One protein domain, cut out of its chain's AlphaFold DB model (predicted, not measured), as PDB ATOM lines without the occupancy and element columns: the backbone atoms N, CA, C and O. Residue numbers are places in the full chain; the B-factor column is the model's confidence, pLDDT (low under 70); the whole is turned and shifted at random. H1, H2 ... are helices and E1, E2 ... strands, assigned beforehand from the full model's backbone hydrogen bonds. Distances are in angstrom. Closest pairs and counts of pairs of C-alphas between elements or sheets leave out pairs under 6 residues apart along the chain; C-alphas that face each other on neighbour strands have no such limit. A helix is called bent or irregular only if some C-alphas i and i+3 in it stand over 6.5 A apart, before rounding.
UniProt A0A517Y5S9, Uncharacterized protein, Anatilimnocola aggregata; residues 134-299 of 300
ATOM      1  N   PHE A 134     243.519  -3.797 -86.525       95.44
ATOM      2  CA  PHE A 134     243.608  -3.033 -85.277       95.44
ATOM      3  C   PHE A 134     242.368  -2.180 -84.996       95.44
ATOM      4  O   PHE A 134     241.997  -2.032 -83.832       95.44
ATOM      5  N   GLN A 135     241.705  -1.645 -86.025       97.62
ATOM      6  CA  GLN A 135     240.435  -0.937 -85.858       97.62
ATOM      7  C   GLN A 135     239.332  -1.900 -85.407       97.62
ATOM      8  O   GLN A 135     238.676  -1.626 -84.406       97.62
ATOM      9  N   LEU A 136     239.183  -3.059 -86.058       97.38
ATOM     10  CA  LEU A 136     238.205  -4.083 -85.660       97.38
ATOM     11  C   LEU A 136     238.462  -4.624 -84.250       97.38
ATOM     12  O   LEU A 136     237.530  -4.745 -83.460       97.38
ATOM     13  N   ARG A 137     239.725  -4.885 -83.899       96.00
ATOM     14  CA  ARG A 137     240.110  -5.281 -82.536       96.00
ATOM     15  C   ARG A 137     239.796  -4.208 -81.508       96.00
ATOM     16  O   ARG A 137     239.233  -4.515 -80.465       96.00
ATOM     17  N   THR A 138     240.128  -2.953 -81.802       96.88
ATOM     18  CA  THR A 138     239.804  -1.831 -80.912       96.88
ATOM     19  C   THR A 138     238.297  -1.732 -80.726       96.88
ATOM     20  O   THR A 138     237.835  -1.687 -79.596       96.88
ATOM     21  N   HIS A 139     237.519  -1.802 -81.808       98.06
ATOM     22  CA  HIS A 139     236.061  -1.809 -81.743       98.06
ATOM     23  C   HIS A 139     235.549  -2.934 -80.839       98.06
ATOM     24  O   HIS A 139     234.784  -2.690 -79.912       98.06
ATOM     25  N   TYR A 140     236.036  -4.153 -81.057       97.50
ATOM     26  CA  TYR A 140     235.703  -5.311 -80.242       97.50
ATOM     27  C   TYR A 140     235.979  -5.075 -78.749       97.50
ATOM     28  O   TYR A 140     235.073  -5.218 -77.932       97.50
ATOM     29  N   ILE A 141     237.188  -4.631 -78.395       95.62
ATOM     30  CA  ILE A 141     237.592  -4.346 -77.008       95.62
ATOM     31  C   ILE A 141     236.687  -3.287 -76.370       95.62
ATOM     32  O   ILE A 141     236.188  -3.481 -75.263       95.62
ATOM     33  N   LEU A 142     236.464  -2.169 -77.067       94.94
ATOM     34  CA  LEU A 142     235.680  -1.052 -76.547       94.94
ATOM     35  C   LEU A 142     234.216  -1.444 -76.312       94.94
ATOM     36  O   LEU A 142     233.646  -1.085 -75.283       94.94
ATOM     37  N   TYR A 143     233.609  -2.203 -77.226       95.00
ATOM     38  CA  TYR A 143     232.209  -2.615 -77.097       95.00
ATOM     39  C   TYR A 143     231.999  -3.781 -76.124       95.00
ATOM     40  O   TYR A 143     230.943  -3.838 -75.495       95.00
ATOM     41  N   HIS A 144     233.002  -4.630 -75.889       93.44
ATOM     42  CA  HIS A 144     232.988  -5.545 -74.742       93.44
ATOM     43  C   HIS A 144     233.062  -4.803 -73.415       93.44
ATOM     44  O   HIS A 144     232.217  -5.007 -72.555       93.44
ATOM     45  N   ALA A 145     234.006  -3.872 -73.281       91.25
ATOM     46  CA  ALA A 145     234.117  -3.043 -72.087       91.25
ATOM     47  C   ALA A 145     232.824  -2.266 -71.805       91.25
ATOM     48  O   ALA A 145     232.371  -2.191 -70.665       91.25
ATOM     49  N   LEU A 146     232.199  -1.721 -72.852       90.00
ATOM     50  CA  LEU A 146     230.881  -1.103 -72.760       90.00
ATOM     51  C   LEU A 146     229.837  -2.099 -72.246       90.00
ATOM     52  O   LEU A 146     229.061  -1.769 -71.355       90.00
ATOM     53  N   ARG A 147     229.793  -3.307 -72.810       87.81
ATOM     54  CA  ARG A 147     228.819  -4.327 -72.431       87.81
ATOM     55  C   ARG A 147     228.969  -4.737 -70.962       87.81
ATOM     56  O   ARG A 147     227.962  -4.717 -70.256       87.81
ATOM     57  N   ASP A 148     230.188  -5.015 -70.513       84.62
ATOM     58  CA  ASP A 148     230.501  -5.412 -69.132       84.62
ATOM     59  C   ASP A 148     230.080  -4.329 -68.130       84.62
ATOM     60  O   ASP A 148     229.486  -4.611 -67.094       84.62
ATOM     61  N   LEU A 149     230.311  -3.060 -68.476       81.50
ATOM     62  CA  LEU A 149     229.924  -1.920 -67.648       81.50
ATOM     63  C   LEU A 149     228.412  -1.760 -67.463       81.50
ATOM     64  O   LEU A 149     227.971  -1.195 -66.462       81.50
ATOM     65  N   TYR A 150     227.620  -2.185 -68.445       76.50
ATOM     66  CA  TYR A 150     226.168  -2.024 -68.426       76.50
ATOM     67  C   TYR A 150     225.418  -3.277 -67.985       76.50
ATOM     68  O   TYR A 150     224.204  -3.205 -67.752       76.50
ATOM     69  N   GLU A 151     226.103  -4.407 -67.829       67.62
ATOM     70  CA  GLU A 151     225.516  -5.597 -67.238       67.62
ATOM     71  C   GLU A 151     225.127  -5.307 -65.777       67.62
ATOM     72  O   GLU A 151     225.953  -5.012 -64.921       67.62
ATOM     73  N   GLY A 152     223.820  -5.296 -65.497       56.12
ATOM     74  CA  GLY A 152     223.279  -5.006 -64.161       56.12
ATOM     75  C   GLY A 152     223.011  -3.528 -63.847       56.12
ATOM     76  O   GLY A 152     222.345  -3.239 -62.852       56.12
ATOM     77  N   VAL A 153     223.421  -2.582 -64.699       59.25
ATOM     78  CA  VAL A 153     223.054  -1.163 -64.547       59.25
ATOM     79  C   VAL A 153     221.703  -0.944 -65.231       59.25
ATOM     80  O   VAL A 153     221.550  -1.256 -66.408       59.25
ATOM     81  N   GLY A 154     220.697  -0.440 -64.506       55.00
ATOM     82  CA  GLY A 154     219.334  -0.206 -65.012       55.00
ATOM     83  C   GLY A 154     219.245   0.739 -66.233       55.00
ATOM     84  O   GLY A 154     220.264   1.100 -66.824       55.00
ATOM     85  N   PRO A 155     218.039   1.163 -66.653       53.38
ATOM     86  CA  PRO A 155     217.811   1.982 -67.853       53.38
ATOM     87  C   PRO A 155     218.252   3.449 -67.668       53.38
ATOM     88  O   PRO A 155     217.481   4.381 -67.873       53.38
ATOM     89  N   VAL A 156     219.494   3.674 -67.241       53.72
ATOM     90  CA  VAL A 156     220.130   4.993 -67.247       53.72
ATOM     91  C   VAL A 156     220.413   5.371 -68.703       53.72
ATOM     92  O   VAL A 156     220.503   4.497 -69.562       53.72
ATOM     93  N   ASN A 157     220.501   6.668 -68.991       58.44
ATOM     94  CA  ASN A 157     220.644   7.260 -70.324       58.44
ATOM     95  C   ASN A 157     221.957   6.818 -71.026       58.44
ATOM     96  O   ASN A 157     222.945   7.548 -71.076       58.44
ATOM     97  N   ARG A 158     221.959   5.574 -71.523       63.69
ATOM     98  CA  ARG A 158     223.121   4.768 -71.938       63.69
ATOM     99  C   ARG A 158     223.918   5.356 -73.104       63.69
ATOM    100  O   ARG A 158     225.106   5.087 -73.228       63.69
ATOM    101  N   LEU A 159     223.272   6.173 -73.936       58.06
ATOM    102  CA  LEU A 159     223.869   6.794 -75.127       58.06
ATOM    103  C   LEU A 159     224.644   8.087 -74.821       58.06
ATOM    104  O   LEU A 159     225.357   8.601 -75.683       58.06
ATOM    105  N   HIS A 160     224.515   8.623 -73.605       63.66
ATOM    106  CA  HIS A 160     225.195   9.854 -73.197       63.66
ATOM    107  C   HIS A 160     226.368   9.626 -72.242       63.66
ATOM    108  O   HIS A 160     227.161  10.545 -72.050       63.66
ATOM    109  N   ALA A 161     226.514   8.430 -71.667       70.19
ATOM    110  CA  ALA A 161     227.665   8.136 -70.822       70.19
ATOM    111  C   ALA A 161     228.874   7.734 -71.672       70.19
ATOM    112  O   ALA A 161     228.751   7.001 -72.656       70.19
ATOM    113  N   GLY A 162     230.043   8.208 -71.263       81.00
ATOM    114  CA  GLY A 162     231.314   7.763 -71.801       81.00
ATOM    115  C   GLY A 162     231.810   6.544 -71.045       81.00
ATOM    116  O   GLY A 162     231.408   6.251 -69.915       81.00
ATOM    117  N   VAL A 163     232.727   5.832 -71.674       85.88
ATOM    118  CA  VAL A 163     233.464   4.742 -71.048       85.88
ATOM    119  C   VAL A 163     234.875   5.230 -70.789       85.88
ATOM    120  O   VAL A 163     235.505   5.764 -71.699       85.88
ATOM    121  N   LYS A 164     235.375   5.033 -69.565       88.44
ATOM    122  CA  LYS A 164     236.787   5.222 -69.229       88.44
ATOM    123  C   LYS A 164     237.433   3.858 -69.032       88.44
ATOM    124  O   LYS A 164     237.021   3.072 -68.181       88.44
ATOM    125  N   MET A 165     238.475   3.610 -69.810       88.12
ATOM    126  CA  MET A 165     239.294   2.411 -69.737       88.12
ATOM    127  C   MET A 165     240.723   2.807 -69.350       88.12
ATOM    128  O   MET A 165     241.286   3.705 -69.980       88.12
ATOM    129  N   PRO A 166     241.344   2.168 -68.345       88.62
ATOM    130  CA  PRO A 166     242.759   2.376 -68.071       88.62
ATOM    131  C   PRO A 166     243.589   2.061 -69.311       88.62
ATOM    132  O   PRO A 166     243.357   1.053 -69.986       88.62
ATOM    133  N   GLY A 167     244.579   2.898 -69.615       85.38
ATOM    134  CA  GLY A 167     245.353   2.705 -70.829       85.38
ATOM    135  C   GLY A 167     246.079   1.364 -70.840       85.38
ATOM    136  O   GLY A 167     246.099   0.694 -71.864       85.38
ATOM    137  N   ALA A 168     246.590   0.923 -69.686       83.94
ATOM    138  CA  ALA A 168     247.280  -0.355 -69.563       83.94
ATOM    139  C   ALA A 168     246.380  -1.541 -69.927       83.94
ATOM    140  O   ALA A 168     246.794  -2.398 -70.705       83.94
ATOM    141  N   THR A 169     245.138  -1.539 -69.440       87.50
ATOM    142  CA  THR A 169     244.110  -2.533 -69.775       87.50
ATOM    143  C   THR A 169     243.872  -2.594 -71.280       87.50
ATOM    144  O   THR A 169     243.920  -3.673 -71.868       87.50
ATOM    145  N   PHE A 170     243.694  -1.435 -71.920       89.94
ATOM    146  CA  PHE A 170     243.510  -1.367 -73.369       89.94
ATOM    147  C   PHE A 170     244.729  -1.892 -74.135       89.94
ATOM    148  O   PHE A 170     244.576  -2.674 -75.073       89.94
ATOM    149  N   MET A 171     245.939  -1.485 -73.737       86.94
ATOM    150  CA  MET A 171     247.169  -1.896 -74.414       86.94
ATOM    151  C   MET A 171     247.343  -3.411 -74.363       86.94
ATOM    152  O   MET A 171     247.578  -4.022 -75.404       86.94
ATOM    153  N   VAL A 172     247.170  -4.012 -73.181       86.31
ATOM    154  CA  VAL A 172     247.256  -5.466 -72.993       86.31
ATOM    155  C   VAL A 172     246.242  -6.183 -73.884       86.31
ATOM    156  O   VAL A 172     246.619  -7.103 -74.612       86.31
ATOM    157  N   ALA A 173     244.987  -5.724 -73.896       89.62
ATOM    158  CA  ALA A 173     243.934  -6.314 -74.715       89.62
ATOM    159  C   ALA A 173     244.232  -6.210 -76.223       89.62
ATOM    160  O   ALA A 173     244.028  -7.171 -76.964       89.62
ATOM    161  N   LEU A 174     244.756  -5.069 -76.685       90.12
ATOM    162  CA  LEU A 174     245.056  -4.831 -78.099       90.12
ATOM    163  C   LEU A 174     246.231  -5.682 -78.602       90.12
ATOM    164  O   LEU A 174     246.188  -6.193 -79.729       90.12
ATOM    165  N   THR A 175     247.288  -5.812 -77.793       86.19
ATOM    166  CA  THR A 175     248.533  -6.482 -78.199       86.19
ATOM    167  C   THR A 175     248.527  -7.992 -77.977       86.19
ATOM    168  O   THR A 175     249.400  -8.670 -78.527       86.19
ATOM    169  N   HIS A 176     247.555  -8.526 -77.228       81.00
ATOM    170  CA  HIS A 176     247.448  -9.958 -76.951       81.00
ATOM    171  C   HIS A 176     247.516 -10.789 -78.250       81.00
ATOM    172  O   HIS A 176     246.820 -10.510 -79.238       81.00
ATOM    173  N   ASN A 177     248.428 -11.767 -78.257       76.81
ATOM    174  CA  ASN A 177     248.707 -12.704 -79.353       76.81
ATOM    175  C   ASN A 177     248.981 -12.085 -80.740       76.81
ATOM    176  O   ASN A 177     248.780 -12.762 -81.748       76.81
ATOM    177  N   ARG A 178     249.416 -10.818 -80.853       71.50
ATOM    178  CA  ARG A 178     249.635 -10.214 -82.188       71.50
ATOM    179  C   ARG A 178     250.878  -9.389 -82.410       71.50
ATOM    180  O   ARG A 178     251.288  -9.263 -83.564       71.50
ATOM    181  N   THR A 179     251.455  -8.757 -81.395       67.56
ATOM    182  CA  THR A 179     252.573  -7.862 -81.689       67.56
ATOM    183  C   THR A 179     253.506  -7.645 -80.520       67.56
ATOM    184  O   THR A 179     253.064  -7.346 -79.422       67.56
ATOM    185  N   SER A 180     254.805  -7.692 -80.813       66.00
ATOM    186  CA  SER A 180     255.881  -7.176 -79.961       66.00
ATOM    187  C   SER A 180     256.093  -5.665 -80.142       66.00
ATOM    188  O   SER A 180     257.103  -5.117 -79.696       66.00
ATOM    189  N   ALA A 181     255.199  -4.977 -80.872       69.12
ATOM    190  CA  ALA A 181     255.309  -3.544 -81.097       69.12
ATOM    191  C   ALA A 181     255.262  -2.796 -79.764       69.12
ATOM    192  O   ALA A 181     254.395  -3.014 -78.924       69.12
ATOM    193  N   CYS A 182     256.196  -1.873 -79.609       71.88
ATOM    194  CA  CYS A 182     256.322  -1.018 -78.446       71.88
ATOM    195  C   CYS A 182     256.688   0.401 -78.900       71.88
ATOM    196  O   CYS A 182     256.941   0.645 -80.087       71.88
ATOM    197  N   GLY A 183     256.671   1.354 -77.972       76.44
ATOM    198  CA  GLY A 183     257.072   2.727 -78.252       76.44
ATOM    199  C   GLY A 183     256.200   3.438 -79.289       76.44
ATOM    200  O   GLY A 183     254.979   3.286 -79.325       76.44
ATOM    201  N   GLU A 184     256.842   4.213 -80.161       76.00
ATOM    202  CA  GLU A 184     256.176   5.055 -81.166       76.00
ATOM    203  C   GLU A 184     255.364   4.259 -82.196       76.00
ATOM    204  O   GLU A 184     254.349   4.732 -82.704       76.00
ATOM    205  N   LYS A 185     255.763   3.017 -82.488       83.25
ATOM    206  CA  LYS A 185     254.996   2.163 -83.402       83.25
ATOM    207  C   LYS A 185     253.638   1.805 -82.805       83.25
ATOM    208  O   LYS A 185     252.625   1.861 -83.498       83.25
ATOM    209  N   LEU A 186     253.616   1.454 -81.521       84.19
ATOM    210  CA  LEU A 186     252.384   1.115 -80.819       84.19
ATOM    211  C   LEU A 186     251.485   2.353 -80.665       84.19
ATOM    212  O   LEU A 186     250.290   2.278 -80.936       84.19
ATOM    213  N   ALA A 187     252.080   3.509 -80.366       84.06
ATOM    214  CA  ALA A 187     251.406   4.806 -80.383       84.06
ATOM    215  C   ALA A 187     250.658   5.081 -81.697       84.06
ATOM    216  O   ALA A 187     249.481   5.441 -81.697       84.06
ATOM    217  N   ALA A 188     251.350   4.906 -82.827       87.75
ATOM    218  CA  ALA A 188     250.784   5.133 -84.150       87.75
ATOM    219  C   ALA A 188     249.626   4.169 -84.451       87.75
ATOM    220  O   ALA A 188     248.619   4.588 -85.019       87.75
ATOM    221  N   ILE A 189     249.741   2.904 -84.027       90.88
ATOM    222  CA  ILE A 189     248.677   1.899 -84.167       90.88
ATOM    223  C   ILE A 189     247.428   2.313 -83.384       90.88
ATOM    224  O   ILE A 189     246.336   2.304 -83.948       90.88
ATOM    225  N   VAL A 190     247.577   2.713 -82.118       91.44
ATOM    226  CA  VAL A 190     246.448   3.146 -81.278       91.44
ATOM    227  C   VAL A 190     245.753   4.362 -81.887       91.44
ATOM    228  O   VAL A 190     244.540   4.345 -82.085       91.44
ATOM    229  N   ASN A 191     246.518   5.385 -82.275       91.12
ATOM    230  CA  ASN A 191     245.963   6.576 -82.918       91.12
ATOM    231  C   ASN A 191     245.232   6.232 -84.225       91.12
ATOM    232  O   ASN A 191     244.128   6.721 -84.471       91.12
ATOM    233  N   HIS A 192     245.811   5.364 -85.057       94.00
ATOM    234  CA  HIS A 192     245.173   4.883 -86.283       94.00
ATOM    235  C   HIS A 192     243.869   4.118 -86.006       94.00
ATOM    236  O   HIS A 192     242.905   4.239 -86.769       94.00
ATOM    237  N   ALA A 193     243.824   3.345 -84.921       95.69
ATOM    238  CA  ALA A 193     242.649   2.580 -84.553       95.69
ATOM    239  C   ALA A 193     241.487   3.490 -84.136       95.69
ATOM    240  O   ALA A 193     240.432   3.462 -84.769       95.69
ATOM    241  N   PHE A 194     241.694   4.365 -83.150       95.50
ATOM    242  CA  PHE A 194     240.651   5.281 -82.674       95.50
ATOM    243  C   PHE A 194     240.191   6.267 -83.754       95.50
ATOM    244  O   PHE A 194     238.990   6.430 -83.964       95.50
ATOM    245  N   SER A 195     241.122   6.880 -84.496       94.94
ATOM    246  CA  SER A 195     240.761   7.812 -85.576       94.94
ATOM    247  C   SER A 195     239.949   7.141 -86.685       94.94
ATOM    248  O   SER A 195     239.042   7.762 -87.238       94.94
ATOM    249  N   GLY A 196     240.229   5.871 -86.984       96.94
ATOM    250  CA  GLY A 196     239.438   5.079 -87.919       96.94
ATOM    251  C   GLY A 196     238.017   4.830 -87.439       96.94
ATOM    252  O   GLY A 196     237.076   5.076 -88.188       96.94
ATOM    253  N   LEU A 197     237.859   4.395 -86.187       98.06
ATOM    254  CA  LEU A 197     236.537   4.164 -85.603       98.06
ATOM    255  C   LEU A 197     235.707   5.444 -85.548       98.06
ATOM    256  O   LEU A 197     234.530   5.419 -85.897       98.06
ATOM    257  N   TYR A 198     236.325   6.564 -85.172       97.00
ATOM    258  CA  TYR A 198     235.671   7.868 -85.182       97.00
ATOM    259  C   TYR A 198     235.244   8.279 -86.596       97.00
ATOM    260  O   TYR A 198     234.103   8.678 -86.812       97.00
ATOM    261  N   ARG A 199     236.126   8.115 -87.593       97.31
ATOM    262  CA  ARG A 199     235.823   8.439 -88.997       97.31
ATOM    263  C   ARG A 199     234.653   7.624 -89.548       97.31
ATOM    264  O   ARG A 199     233.834   8.168 -90.278       97.31
ATOM    265  N   GLU A 200     234.565   6.343 -89.199       97.88
ATOM    266  CA  GLU A 200     233.445   5.476 -89.594       97.88
ATOM    267  C   GLU A 200     232.222   5.615 -88.660       97.88
ATOM    268  O   GLU A 200     231.268   4.851 -88.783       97.88
ATOM    269  N   SER A 201     232.216   6.593 -87.739       96.81
ATOM    270  CA  SER A 201     231.128   6.860 -86.781       96.81
ATOM    271  C   SER A 201     230.790   5.683 -85.854       96.81
ATOM    272  O   SER A 201     229.668   5.559 -85.360       96.81
ATOM    273  N   LEU A 202     231.766   4.814 -85.585       97.19
ATOM    274  CA  LEU A 202     231.639   3.669 -84.675       97.19
ATOM    275  C   LEU A 202     231.897   4.037 -83.217       97.19
ATOM    276  O   LEU A 202     231.559   3.276 -82.315       97.19
ATOM    277  N   ILE A 203     232.473   5.209 -82.986       95.81
ATOM    278  CA  ILE A 203     232.551   5.882 -81.694       95.81
ATOM    279  C   ILE A 203     232.271   7.370 -81.925       95.81
ATOM    280  O   ILE A 203     232.491   7.881 -83.024       95.81
ATOM    281  N   GLY A 204     231.763   8.049 -80.903       92.25
ATOM    282  CA  GLY A 204     231.703   9.504 -80.848       92.25
ATOM    283  C   GLY A 204     233.029  10.087 -80.363       92.25
ATOM    284  O   GLY A 204     234.097   9.523 -80.606       92.25
ATOM    285  N   ASP A 205     232.952  11.207 -79.650       90.38
ATOM    286  CA  ASP A 205     234.137  11.860 -79.100       90.38
ATOM    287  C   ASP A 205     234.960  10.903 -78.234       90.38
ATOM    288  O   ASP A 205     234.427  10.056 -77.507       90.38
ATOM    289  N   TYR A 206     236.277  11.043 -78.323       90.50
ATOM    290  CA  TYR A 206     237.215  10.217 -77.588       90.50
ATOM    291  C   TYR A 206     238.424  11.034 -77.141       90.50
ATOM    292  O   TYR A 206     238.791  12.042 -77.747       90.50
ATOM    293  N   GLU A 207     239.046  10.566 -76.068       86.75
ATOM    294  CA  GLU A 207     240.266  11.111 -75.499       86.75
ATOM    295  C   GLU A 207     241.265   9.967 -75.322       86.75
ATOM    296  O   GLU A 207     240.957   8.927 -74.734       86.75
ATOM    297  N   ILE A 208     242.464  10.162 -75.859       80.88
ATOM    298  CA  ILE A 208     243.598   9.260 -75.690       80.88
ATOM    299  C   ILE A 208     244.542   9.943 -74.702       80.88
ATOM    300  O   ILE A 208     245.039  11.021 -75.010       80.88
ATOM    301  N   PHE A 209     244.768   9.324 -73.539       68.44
ATOM    302  CA  PHE A 209     245.452   9.929 -72.386       68.44
ATOM    303  C   PHE A 209     244.706  11.137 -71.858       68.44
ATOM    304  O   PHE A 209     245.071  12.284 -72.113       68.44
ATOM    305  N   GLY A 210     243.660  10.848 -71.085       57.38
ATOM    306  CA  GLY A 210     243.047  11.857 -70.241       57.38
ATOM    307  C   GLY A 210     244.089  12.662 -69.476       57.38
ATOM    308  O   GLY A 210     245.110  12.125 -69.055       57.38
ATOM    309  N   ALA A 211     243.819  13.949 -69.253       51.97
ATOM    310  CA  ALA A 211     244.659  14.819 -68.420       51.97
ATOM    311  C   ALA A 211     244.790  14.346 -66.948       51.97
ATOM    312  O   ALA A 211     245.365  15.043 -66.112       51.97
ATOM    313  N   ASP A 212     244.217  13.188 -66.610       55.72
ATOM    314  CA  ASP A 212     244.300  12.550 -65.314       55.72
ATOM    315  C   ASP A 212     245.561  11.690 -65.170       55.72
ATOM    316  O   ASP A 212     246.050  11.073 -66.110       55.72
ATOM    317  N   ALA A 213     246.067  11.596 -63.939       54.94
ATOM    318  CA  ALA A 213     247.295  10.869 -63.598       54.94
ATOM    319  C   ALA A 213     247.273   9.358 -63.938       54.94
ATOM    320  O   ALA A 213     248.291   8.684 -63.796       54.94
ATOM    321  N   GLU A 214     246.124   8.818 -64.353       63.41
ATOM    322  CA  GLU A 214     245.896   7.391 -64.602       63.41
ATOM    323  C   GLU A 214     246.099   6.964 -66.064       63.41
ATOM    324  O   GLU A 214     245.968   5.775 -66.350       63.41
ATOM    325  N   ASN A 215     246.432   7.878 -66.987       76.06
ATOM    326  CA  ASN A 215     246.691   7.543 -68.394       76.06
ATOM    327  C   ASN A 215     245.563   6.690 -69.007       76.06
ATOM    328  O   ASN A 215     245.758   5.534 -69.390       76.06
ATOM    329  N   SER A 216     244.353   7.250 -69.043       84.44
ATOM    330  CA  SER A 216     243.141   6.535 -69.454       84.44
ATOM    331  C   SER A 216     242.689   6.874 -70.876       84.44
ATOM    332  O   SER A 216     242.945   7.967 -71.383       84.44
ATOM    333  N   PHE A 217     241.996   5.932 -71.511       87.12
ATOM    334  CA  PHE A 217     241.217   6.162 -72.722       87.12
ATOM    335  C   PHE A 217     239.776   6.471 -72.340       87.12
ATOM    336  O   PHE A 217     239.180   5.752 -71.534       87.12
ATOM    337  N   ARG A 218     239.198   7.505 -72.950       89.19
ATOM    338  CA  ARG A 218     237.760   7.770 -72.883       89.19
ATOM    339  C   ARG A 218     237.164   7.703 -74.271       89.19
ATOM    340  O   ARG A 218     237.775   8.183 -75.220       89.19
ATOM    341  N   PHE A 219     235.966   7.156 -74.395       90.50
ATOM    342  CA  PHE A 219     235.210   7.250 -75.638       90.50
ATOM    343  C   PHE A 219     233.712   7.300 -75.368       90.50
ATOM    344  O   PHE A 219     233.217   6.744 -74.384       90.50
ATOM    345  N   LYS A 220     232.987   7.941 -76.280       91.25
ATOM    346  CA  LYS A 220     231.532   7.898 -76.341       91.25
ATOM    347  C   LYS A 220     231.095   6.774 -77.288       91.25
ATOM    348  O   LYS A 220     231.518   6.774 -78.446       91.25
ATOM    349  N   PRO A 221     230.267   5.810 -76.855       91.75
ATOM    350  CA  PRO A 221     229.738   4.789 -77.755       91.75
ATOM    351  C   PRO A 221     228.781   5.412 -78.781       91.75
ATOM    352  O   PRO A 221     228.118   6.411 -78.497       91.75
ATOM    353  N   SER A 222     228.681   4.812 -79.968       93.31
ATOM    354  CA  SER A 222     227.700   5.192 -80.988       93.31
ATOM    355  C   SER A 222     226.688   4.071 -81.211       93.31
ATOM    356  O   SER A 222     226.962   2.900 -80.944       93.31
ATOM    357  N   GLU A 223     225.499   4.411 -81.712       92.12
ATOM    358  CA  GLU A 223     224.501   3.401 -82.088       92.12
ATOM    359  C   GLU A 223     225.020   2.496 -83.209       92.12
ATOM    360  O   GLU A 223     224.792   1.289 -83.186       92.12
ATOM    361  N   PHE A 224     225.775   3.062 -84.153       95.69
ATOM    362  CA  PHE A 224     226.303   2.309 -85.283       95.69
ATOM    363  C   PHE A 224     227.425   1.341 -84.883       95.69
ATOM    364  O   PHE A 224     227.528   0.255 -85.447       95.69
ATOM    365  N   GLY A 225     228.235   1.672 -83.871       97.06
ATOM    366  CA  GLY A 225     229.197   0.714 -83.329       97.06
ATOM    367  C   GLY A 225     228.525  -0.411 -82.530       97.06
ATOM    368  O   GLY A 225     228.906  -1.572 -82.673       97.06
ATOM    369  N   GLN A 226     227.451  -0.120 -81.783       95.31
ATOM    370  CA  GLN A 226     226.632  -1.172 -81.153       95.31
ATOM    371  C   GLN A 226     226.022  -2.100 -82.207       95.31
ATOM    372  O   GLN A 226     226.056  -3.320 -82.044       95.31
ATOM    373  N   GLU A 227     225.506  -1.532 -83.300       96.75
ATOM    374  CA  GLU A 227     224.992  -2.299 -84.431       96.75
ATOM    375  C   GLU A 227     226.089  -3.190 -85.025       96.75
ATOM    376  O   GLU A 227     225.914  -4.408 -85.063       96.75
ATOM    377  N   LEU A 228     227.246  -2.636 -85.409       98.25
ATOM    378  CA  LEU A 228     228.363  -3.424 -85.941       98.25
ATOM    379  C   LEU A 228     228.759  -4.560 -84.982       98.25
ATOM    380  O   LEU A 228     228.990  -5.686 -85.427       98.25
ATOM    381  N   PHE A 229     228.808  -4.293 -83.676       97.62
ATOM    382  CA  PHE A 229     229.135  -5.296 -82.663       97.62
ATOM    383  C   PHE A 229     228.090  -6.418 -82.614       97.62
ATOM    384  O   PHE A 229     228.439  -7.596 -82.657       97.62
ATOM    385  N   MET A 230     226.802  -6.068 -82.595       97.50
ATOM    386  CA  MET A 230     225.708  -7.039 -82.630       97.50
ATOM    387  C   MET A 230     225.738  -7.894 -83.897       97.50
ATOM    388  O   MET A 230     225.592  -9.114 -83.815       97.50
ATOM    389  N   TRP A 231     225.975  -7.281 -85.057       98.00
ATOM    390  CA  TRP A 231     226.174  -7.998 -86.314       98.00
ATOM    391  C   TRP A 231     227.355  -8.962 -86.225       98.00
ATOM    392  O   TRP A 231     227.222 -10.123 -86.608       98.00
ATOM    393  N   GLY A 232     228.476  -8.522 -85.649       97.31
ATOM    394  CA  GLY A 232     229.644  -9.362 -85.402       97.31
ATOM    395  C   GLY A 232     229.336 -10.596 -84.552       97.31
ATOM    396  O   GLY A 232     229.963 -11.632 -84.751       97.31
ATOM    397  N   TYR A 233     228.322 -10.542 -83.688       97.12
ATOM    398  CA  TYR A 233     227.868 -11.660 -82.854       97.12
ATOM    399  C   TYR A 233     226.708 -12.485 -83.428       97.12
ATOM    400  O   TYR A 233     226.282 -13.448 -82.798       97.12
ATOM    401  N   GLY A 234     226.227 -12.182 -84.637       96.50
ATOM    402  CA  GLY A 234     225.098 -12.905 -85.237       96.50
ATOM    403  C   GLY A 234     223.719 -12.359 -84.844       96.50
ATOM    404  O   GLY A 234     222.707 -13.001 -85.111       96.50
ATOM    405  N   TYR A 235     223.662 -11.178 -84.223       96.62
ATOM    406  CA  TYR A 235     222.435 -10.535 -83.746       96.62
ATOM    407  C   TYR A 235     221.960  -9.375 -84.636       96.62
ATOM    408  O   TYR A 235     221.201  -8.528 -84.171       96.62
ATOM    409  N   GLY A 236     222.356  -9.323 -85.913       94.38
ATOM    410  CA  GLY A 236     221.999  -8.225 -86.832       94.38
ATOM    411  C   GLY A 236     220.496  -8.063 -87.123       94.38
ATOM    412  O   GLY A 236     220.062  -7.030 -87.630       94.38
ATOM    413  N   ASN A 237     219.681  -9.054 -86.754       91.44
ATOM    414  CA  ASN A 237     218.218  -8.991 -86.850       91.44
ATOM    415  C   ASN A 237     217.554  -8.331 -85.632       91.44
ATOM    416  O   ASN A 237     216.351  -8.083 -85.646       91.44
ATOM    417  N   LEU A 238     218.317  -8.045 -84.574       93.25
ATOM    418  CA  LEU A 238     217.828  -7.337 -83.398       93.25
ATOM    419  C   LEU A 238     218.106  -5.836 -83.523       93.25
ATOM    420  O   LEU A 238     219.074  -5.410 -84.147       93.25
ATOM    421  N   LEU A 239     217.260  -5.024 -82.891       88.81
ATOM    422  CA  LEU A 239     217.465  -3.578 -82.821       88.81
ATOM    423  C   LEU A 239     218.563  -3.237 -81.812       88.81
ATOM    424  O   LEU A 239     218.684  -3.898 -80.783       88.81
ATOM    425  N   THR A 240     219.275  -2.136 -82.041       86.31
ATOM    426  CA  THR A 240     220.376  -1.646 -81.196       86.31
ATOM    427  C   THR A 240     220.075  -1.610 -79.687       86.31
ATOM    428  O   THR A 240     220.940  -2.007 -78.912       86.31
ATOM    429  N   PRO A 241     218.861  -1.258 -79.202       85.62
ATOM    430  CA  PRO A 241     218.547  -1.331 -77.770       85.62
ATOM    431  C   PRO A 241     218.705  -2.728 -77.143       85.62
ATOM    432  O   PRO A 241     218.917  -2.836 -75.933       85.62
ATOM    433  N   HIS A 242     218.640  -3.802 -77.943       89.69
ATOM    434  CA  HIS A 242     218.902  -5.169 -77.487       89.69
ATOM    435  C   HIS A 242     220.369  -5.410 -77.132       89.69
ATOM    436  O   HIS A 242     220.634  -6.364 -76.405       89.69
ATOM    437  N   PHE A 243     221.304  -4.549 -77.552       89.50
ATOM    438  CA  PHE A 243     222.714  -4.612 -77.159       89.50
ATOM    439  C   PHE A 243     222.888  -4.758 -75.640       89.50
ATOM    440  O   PHE A 243     223.802  -5.439 -75.189       89.50
ATOM    441  N   PHE A 244     221.982  -4.178 -74.844       86.06
ATOM    442  CA  PHE A 244     221.992  -4.237 -73.377       86.06
ATOM    443  C   PHE A 244     221.063  -5.301 -72.771       86.06
ATOM    444  O   PHE A 244     220.805  -5.290 -71.568       86.06
ATOM    445  N   ASN A 245     220.516  -6.210 -73.578       87.12
ATOM    446  CA  ASN A 245     219.674  -7.292 -73.084       87.12
ATOM    447  C   ASN A 245     220.547  -8.318 -72.330       87.12
ATOM    448  O   ASN A 245     221.480  -8.850 -72.937       87.12
ATOM    449  N   PRO A 246     220.283  -8.616 -71.041       84.69
ATOM    450  CA  PRO A 246     221.079  -9.566 -70.256       84.69
ATOM    451  C   PRO A 246     220.964 -11.016 -70.751       84.69
ATOM    452  O   PRO A 246     221.775 -11.856 -70.386       84.69
ATOM    453  N   HIS A 247     219.979 -11.327 -71.597       88.38
ATOM    454  CA  HIS A 247     219.800 -12.659 -72.176       88.38
ATOM    455  C   HIS A 247     220.629 -12.900 -73.445       88.38
ATOM    456  O   HIS A 247     220.654 -14.024 -73.941       88.38
ATOM    457  N   LEU A 248     221.283 -11.867 -73.988       90.50
ATOM    458  CA  LEU A 248     222.230 -12.029 -75.090       90.50
ATOM    459  C   LEU A 248     223.628 -12.309 -74.545       90.50
ATOM    460  O   LEU A 248     224.066 -11.670 -73.588       90.50
ATOM    461  N   SER A 249     224.319 -13.246 -75.188       90.50
ATOM    462  CA  SER A 249     225.648 -13.698 -74.789       90.50
ATOM    463  C   SER A 249     226.694 -13.167 -75.756       90.50
ATOM    464  O   SER A 249     226.589 -13.366 -76.964       90.50
ATOM    465  N   PHE A 250     227.737 -12.551 -75.210       92.88
ATOM    466  CA  PHE A 250     228.861 -12.005 -75.965       92.88
ATOM    467  C   PHE A 250     230.159 -12.620 -75.428       92.88
ATOM    468  O   PHE A 250     230.875 -11.967 -74.672       92.88
ATOM    469  N   PRO A 251     230.447 -13.903 -75.722       92.62
ATOM    470  CA  PRO A 251     231.665 -14.543 -75.238       92.62
ATOM    471  C   PRO A 251     232.898 -13.840 -75.811       92.62
ATOM    472  O   PRO A 251     232.955 -13.585 -77.015       92.62
ATOM    473  N   ILE A 252     233.875 -13.543 -74.953       91.81
ATOM    474  CA  ILE A 252     235.140 -12.931 -75.370       91.81
ATOM    475  C   ILE A 252     235.974 -13.966 -76.137       91.81
ATOM    476  O   ILE A 252     236.130 -15.113 -75.712       91.81
ATOM    477  N   SER A 253     236.512 -13.552 -77.278       91.12
ATOM    478  CA  SER A 253     237.376 -14.347 -78.139       91.12
ATOM    479  C   SER A 253     238.686 -14.643 -77.417       91.12
ATOM    480  O   SER A 253     239.279 -13.751 -76.819       91.12
ATOM    481  N   SER A 254     239.198 -15.866 -77.549       87.06
ATOM    482  CA  SER A 254     240.488 -16.280 -76.970       87.06
ATOM    483  C   SER A 254     241.686 -15.429 -77.421       87.06
ATOM    484  O   SER A 254     242.747 -15.484 -76.814       87.06
ATOM    485  N   ASP A 255     241.528 -14.660 -78.498       87.12
ATOM    486  CA  ASP A 255     242.533 -13.733 -79.021       87.12
ATOM    487  C   ASP A 255     242.621 -12.409 -78.250       87.12
ATOM    488  O   ASP A 255     243.503 -11.600 -78.544       87.12
ATOM    489  N   ILE A 256     241.713 -12.171 -77.303       87.81
ATOM    490  CA  ILE A 256     241.619 -10.941 -76.524       87.81
ATOM    491  C   ILE A 256     241.598 -11.300 -75.044       87.81
ATOM    492  O   ILE A 256     240.759 -12.067 -74.581       87.81
ATOM    493  N   TYR A 257     242.501 -10.684 -74.288       86.88
ATOM    494  CA  TYR A 257     242.472 -10.717 -72.834       86.88
ATOM    495  C   TYR A 257     242.005  -9.355 -72.320       86.88
ATOM    496  O   TYR A 257     242.714  -8.361 -72.474       86.88
ATOM    497  N   LEU A 258     240.807  -9.308 -71.736       85.62
ATOM    498  CA  LEU A 258     240.219  -8.085 -71.192       85.62
ATOM    499  C   LEU A 258     240.036  -8.223 -69.673       85.62
ATOM    500  O   LEU A 258     239.078  -8.860 -69.237       85.62
ATOM    501  N   PRO A 259     240.934  -7.656 -68.849       74.81
ATOM    502  CA  PRO A 259     240.733  -7.627 -67.406       74.81
ATOM    503  C   PRO A 259     239.615  -6.628 -67.071       74.81
ATOM    504  O   PRO A 259     239.755  -5.424 -67.292       74.81
ATOM    505  N   SER A 260     238.484  -7.136 -66.575       66.00
ATOM    506  CA  SER A 260     237.252  -6.364 -66.354       66.00
ATOM    507  C   SER A 260     237.245  -5.540 -65.060       66.00
ATOM    508  O   SER A 260     236.458  -4.605 -64.942       66.00
ATOM    509  N   GLU A 261     238.137  -5.834 -64.108       64.75
ATOM    510  CA  GLU A 261     238.114  -5.259 -62.752       64.75
ATOM    511  C   GLU A 261     238.389  -3.740 -62.700       64.75
ATOM    512  O   GLU A 261     237.996  -3.078 -61.739       64.75
ATOM    513  N   ASP A 262     238.984  -3.161 -63.751       64.44
ATOM    514  CA  ASP A 262     239.431  -1.759 -63.752       64.44
ATOM    515  C   ASP A 262     238.644  -0.821 -64.690       64.44
ATOM    516  O   ASP A 262     238.938   0.377 -64.778       64.44
ATOM    517  N   ILE A 263     237.646  -1.330 -65.415       73.00
ATOM    518  CA  ILE A 263     236.877  -0.547 -66.395       73.00
ATOM    519  C   ILE A 263     235.760   0.219 -65.665       73.00
ATOM    520  O   ILE A 263     235.061  -0.345 -64.826       73.00
ATOM    521  N   LYS A 264     235.570   1.519 -65.962       72.75
ATOM    522  CA  LYS A 264     234.597   2.377 -65.251       72.75
ATOM    523  C   LYS A 264     233.667   3.140 -66.202       72.75
ATOM    524  O   LYS A 264     234.101   3.689 -67.216       72.75
ATOM    525  N   LEU A 265     232.389   3.245 -65.825       66.50
ATOM    526  CA  LEU A 265     231.448   4.193 -66.435       66.50
ATOM    527  C   LEU A 265     231.820   5.618 -66.027       66.50
ATOM    528  O   LEU A 265     232.040   5.892 -64.846       66.50
ATOM    529  N   VAL A 266     231.833   6.533 -66.994       65.56
ATOM    530  CA  VAL A 266     231.986   7.964 -66.733       65.56
ATOM    531  C   VAL A 266     230.764   8.682 -67.276       65.56
ATOM    532  O   VAL A 266     230.495   8.694 -68.475       65.56
ATOM    533  N   VAL A 267     229.994   9.281 -66.373       58.28
ATOM    534  CA  VAL A 267     228.912  10.182 -66.767       58.28
ATOM    535  C   VAL A 267     229.572  11.461 -67.269       58.28
ATOM    536  O   VAL A 267     230.245  12.139 -66.497       58.28
ATOM    537  N   HIS A 268     229.426  11.760 -68.560       57.47
ATOM    538  CA  HIS A 268     229.815  13.065 -69.078       57.47
ATOM    539  C   HIS A 268     228.818  14.103 -68.577       57.47
ATOM    540  O   HIS A 268     227.609  13.937 -68.760       57.47
ATOM    541  N   ASP A 269     229.323  15.158 -67.940       53.16
ATOM    542  CA  ASP A 269     228.535  16.366 -67.742       53.16
ATOM    543  C   ASP A 269     228.221  16.940 -69.139       53.16
ATOM    544  O   ASP A 269     229.141  17.060 -69.951       53.16
ATOM    545  N   PRO A 270     226.957  17.235 -69.493       47.94
ATOM    546  CA  PRO A 270     226.618  17.826 -70.789       47.94
ATOM    547  C   PRO A 270     227.345  19.150 -71.095       47.94
ATOM    548  O   PRO A 270     227.403  19.527 -72.266       47.94
ATOM    549  N   GLU A 271     227.911  19.836 -70.094       45.97
ATOM    550  CA  GLU A 271     228.775  21.012 -70.301       45.97
ATOM    551  C   GLU A 271     230.249  20.657 -70.601       45.97
ATOM    552  O   GLU A 271     230.955  21.446 -71.234       45.97
ATOM    553  N   ASP A 272     230.699  19.445 -70.260       48.06
ATOM    554  CA  ASP A 272     232.015  18.902 -70.612       48.06
ATOM    555  C   ASP A 272     231.951  18.235 -71.992       48.06
ATOM    556  O   ASP A 272     232.021  17.009 -72.145       48.06
ATOM    557  N   SER A 273     231.833  19.046 -73.047       43.59
ATOM    558  CA  SER A 273     232.121  18.542 -74.391       43.59
ATOM    559  C   SER A 273     233.544  17.977 -74.385       43.59
ATOM    560  O   SER A 273     234.497  18.723 -74.127       43.59
ATOM    561  N   ILE A 274     233.704  16.677 -74.661       47.97
ATOM    562  CA  ILE A 274     235.014  16.118 -74.994       47.97
ATOM    563  C   ILE A 274     235.406  16.808 -76.294       47.97
ATOM    564  O   ILE A 274     235.024  16.397 -77.386       47.97
ATOM    565  N   GLN A 275     236.141  17.912 -76.197       41.38
ATOM    566  CA  GLN A 275     236.842  18.400 -77.366       41.38
ATOM    567  C   GLN A 275     237.735  17.252 -77.819       41.38
ATOM    568  O   GLN A 275     238.424  16.668 -76.982       41.38
ATOM    569  N   VAL A 276     237.712  16.926 -79.116       39.78
ATOM    570  CA  VAL A 276     238.697  16.032 -79.733       39.78
ATOM    571  C   VAL A 276     240.058  16.689 -79.540       39.78
ATOM    572  O   VAL A 276     240.559  17.437 -80.378       39.78
ATOM    573  N   LYS A 277     240.638  16.475 -78.368       42.00
ATOM    574  CA  LYS A 277     241.981  16.879 -78.038       42.00
ATOM    575  C   LYS A 277     242.805  15.664 -78.378       42.00
ATOM    576  O   LYS A 277     243.013  14.774 -77.560       42.00
ATOM    577  N   SER A 278     243.277  15.627 -79.620       38.09
ATOM    578  CA  SER A 278     244.518  14.923 -79.901       38.09
ATOM    579  C   SER A 278     245.588  15.649 -79.083       38.09
ATOM    580  O   SER A 278     246.189  16.612 -79.565       38.09
ATOM    581  N   TYR A 279     245.738  15.312 -77.801       40.03
ATOM    582  CA  TYR A 279     246.832  15.843 -77.009       40.03
ATOM    583  C   TYR A 279     248.109  15.350 -77.678       40.03
ATOM    584  O   TYR A 279     248.414  14.160 -77.732       40.03
ATOM    585  N   TRP A 280     248.789  16.293 -78.321       40.66
ATOM    586  CA  TRP A 280     250.033  16.051 -79.014       40.66
ATOM    587  C   TRP A 280     251.089  15.684 -77.972       40.66
ATOM    588  O   TRP A 280     251.472  16.521 -77.164       40.66
ATOM    589  N   TYR A 281     251.536  14.430 -78.047       46.47
ATOM    590  CA  TYR A 281     252.833  13.930 -77.591       46.47
ATOM    591  C   TYR A 281     253.161  14.205 -76.110       46.47
ATOM    592  O   TYR A 281     253.867  15.157 -75.787       46.47
ATOM    593  N   ASP A 282     252.738  13.311 -75.206       55.00
ATOM    594  CA  ASP A 282     253.520  13.094 -73.981       55.00
ATOM    595  C   ASP A 282     254.856  12.452 -74.409       55.00
ATOM    596  O   ASP A 282     254.845  11.346 -74.956       55.00
ATOM    597  N   PRO A 283     256.016  13.105 -74.209       57.00
ATOM    598  CA  PRO A 283     257.309  12.544 -74.596       57.00
ATOM    599  C   PRO A 283     257.643  11.221 -73.887       57.00
ATOM    600  O   PRO A 283     258.481  10.469 -74.380       57.00
ATOM    601  N   ASN A 284     256.967  10.888 -72.783       61.09
ATOM    602  CA  ASN A 284     257.130   9.615 -72.078       61.09
ATOM    603  C   ASN A 284     256.192   8.506 -72.588       61.09
ATOM    604  O   ASN A 284     256.260   7.370 -72.114       61.09
ATOM    605  N   TRP A 285     255.323   8.803 -73.557       61.12
ATOM    606  CA  TRP A 285     254.318   7.880 -74.091       61.12
ATOM    607  C   TRP A 285     254.927   6.592 -74.653       61.12
ATOM    608  O   TRP A 285     254.466   5.480 -74.373       61.12
ATOM    609  N   SER A 286     256.008   6.736 -75.419       60.16
ATOM    610  CA  SER A 286     256.723   5.608 -76.007       60.16
ATOM    611  C   SER A 286     257.372   4.733 -74.925       60.16
ATOM    612  O   SER A 286     257.283   3.505 -74.985       60.16
ATOM    613  N   GLU A 287     257.950   5.342 -73.887       63.72
ATOM    614  CA  GLU A 287     258.523   4.614 -72.754       63.72
ATOM    615  C   GLU A 287     257.465   3.870 -71.937       63.72
ATOM    616  O   GLU A 287     257.684   2.719 -71.555       63.72
ATOM    617  N   TRP A 288     256.317   4.492 -71.681       66.31
ATOM    618  CA  TRP A 288     255.224   3.876 -70.934       66.31
ATOM    619  C   TRP A 288     254.637   2.670 -71.679       66.31
ATOM    620  O   TRP A 288     254.516   1.591 -71.095       66.31
ATOM    621  N   CYS A 289     254.397   2.806 -72.989       60.09
ATOM    622  CA  CYS A 289     254.016   1.694 -73.866       60.09
ATOM    623  C   CYS A 289     255.009   0.528 -73.778       60.09
ATOM    624  O   CYS A 289     254.602  -0.626 -73.670       60.09
ATOM    625  N   CYS A 290     256.314   0.818 -73.805       65.19
ATOM    626  CA  CYS A 290     257.355  -0.201 -73.667       65.19
ATOM    627  C   CYS A 290     257.339  -0.884 -72.294       65.19
ATOM    628  O   CYS A 290     257.546  -2.091 -72.215       65.19
ATOM    629  N   ARG A 291     257.123  -0.138 -71.204       66.31
ATOM    630  CA  ARG A 291     257.119  -0.704 -69.844       66.31
ATOM    631  C   ARG A 291     255.946  -1.647 -69.607       66.31
ATOM    632  O   ARG A 291     256.124  -2.636 -68.911       66.31
ATOM    633  N   LEU A 292     254.779  -1.356 -70.176       63.00
ATOM    634  CA  LEU A 292     253.582  -2.169 -69.965       63.00
ATOM    635  C   LEU A 292     253.544  -3.444 -70.794       63.00
ATOM    636  O   LEU A 292     252.964  -4.427 -70.351       63.00
ATOM    637  N   THR A 293     254.149  -3.441 -71.979       59.53
ATOM    638  CA  THR A 293     254.133  -4.623 -72.845       59.53
ATOM    639  C   THR A 293     255.278  -5.593 -72.537       59.53
ATOM    640  O   THR A 293     255.105  -6.794 -72.710       59.53
ATOM    641  N   ARG A 294     256.409  -5.120 -71.984       58.69
ATOM    642  CA  ARG A 294     257.578  -5.955 -71.621       58.69
ATOM    643  C   ARG A 294     257.275  -7.174 -70.730       58.69
ATOM    644  O   ARG A 294     257.686  -8.260 -71.118       58.69
ATOM    645  N   PRO A 295     256.539  -7.064 -69.605       53.16
ATOM    646  CA  PRO A 295     256.299  -8.201 -68.710       53.16
ATOM    647  C   PRO A 295     255.511  -9.342 -69.361       53.16
ATOM    648  O   PRO A 295     255.566 -10.466 -68.882       53.16
ATOM    649  N   TYR A 296     254.771  -9.055 -70.433       49.31
ATOM    650  CA  TYR A 296     253.951 -10.038 -71.138       49.31
ATOM    651  C   TYR A 296     254.700 -10.748 -72.271       49.31
ATOM    652  O   TYR A 296     254.209 -11.760 -72.759       49.31
ATOM    653  N   PHE A 297     255.872 -10.252 -72.681       48.75
ATOM    654  CA  PHE A 297     256.726 -10.926 -73.666       48.75
ATOM    655  C   PHE A 297     257.759 -11.860 -73.028       48.75
ATOM    656  O   PHE A 297     258.265 -12.739 -73.713       48.75
ATOM    657  N   ASP A 298     258.035 -11.701 -71.731       44.50
ATOM    658  CA  ASP A 298     259.004 -12.519 -70.986       44.50
ATOM    659  C   ASP A 298     258.348 -13.729 -70.269       44.50
ATOM    660  O   ASP A 298     258.958 -14.327 -69.384       44.50
ATOM    661  N   LEU A 299     257.098 -14.076 -70.613       42.09
ATOM    662  CA  LEU A 299     256.325 -15.187 -70.024       42.09
ATOM    663  C   LEU A 299     256.212 -16.431 -70.936       42.09
ATOM    664  O   LEU A 299     255.311 -17.246 -70.731       42.09
TER     665      LEU A 299
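What this domain is: This is residues 134 to 299 of the 300 residues of an uncharacterized protein of Anatilimnocola aggregata (UniProt A0A517Y5S9). A twisted four-stranded sheet is covered on one face by helices, making two layers, with H1 crossing its strands and H3 running along its edge strand E2. H2 sits at one end of H1, with H6 beyond it packed on H2 and H3, while H4 and H5 pack on H1 towards the opposite end of the helix layer. The 166 printed residues include six named helices and four named strands in the order H1 E1 H2 H3 E2 E3 H4 H5 E4 H6. The antiparallel sheet has the order E2 E3 E1 E4, and the class is mixed, helices and strands. The whole is compact, with a radius of gyration of the C-alphas of 15.6 A and spans of 42 by 39 by 28 A.

How they stand to each other: E2, residues 203 to 208, and E3, residues 216 to 221, form a hairpin, with N 204 and O 220 at 2.8 A. E1, residues 161 to 166, is antiparallel to E3, with N 165 and O 217 at 2.8 A. E4, residues 264 to 267, is antiparallel to E1, with N 162 and O 266 at 2.9 A. H1, residues 134 to 150, is the hub, touching four other helices; its height over the sheet is 9.5 A, and it runs across the strands, at 67 degrees to E1 on the local plane. H3, residues 183 to 199, is on the same face at a height of 11.0 A, over E2 and along the strands. H1 touches H3 with residues 134 to 139 alone; their closest C-alphas, of Gln 135 and Ala 193, are 4.4 A apart. H2, residues 167 to 175, touches H1 at a steep tilt of 50 degrees, opposite ways; their closest C-alphas, of Arg 137 and Leu 174, are 6.7 A apart. H6, residues 285 to 297, touches H3, about perpendicular at 78 degrees; their closest C-alphas, of Gly 183 and Ser 286, are 3.7 A apart. H6 also touches H2, with the closest C-alphas, of Ala 168 and Leu 292, 6.6 A apart. H4, residues 223 to 232, only grazes the sheet and touches H1; their closest C-alphas, of Tyr 143 and Phe 229, are 6.9 A apart. H5, residues 240 to 244, touches H4; their closest C-alphas, of Glu 227 and Thr 240, are 5.7 A apart. E1, H2 H3, E2 and E3, H4 H5, E4 are split strand-helix-strand units, each with another strand between its two strands in the sheet, and both crossovers are right-handed. Every O i to N i+4 pair is within hydrogen-bond range in H1, H2, H3 and H4; H6 has 6 of 9, and H5 has 0 of 1, with 1 of 2 O i to N i+3 pairs.

Where its parts are: H1 begins at C-alpha 134, (243.608, -3.033, -85.277), and is 24.3 A long; H3 is 24.5 A. E1 is 16.4 A long and E3 15.9 A. H6, 19.0 A long, ends at C-alpha 297, (256.726, -10.926, -73.666); it is irregular, but only just: C-alphas 292 and 295 are 6.7 A apart.

The domain as a whole: The two C-alphas farthest apart, of Asn 237 and Pro 283, are 46.3 A apart. The printed part has no cut; the links H5 to E4 and E4 to H6 are long. The mean pLDDT of the printed part is 78.0, and 57 residues are under 70, among them 151 to 160 and 265 to 299.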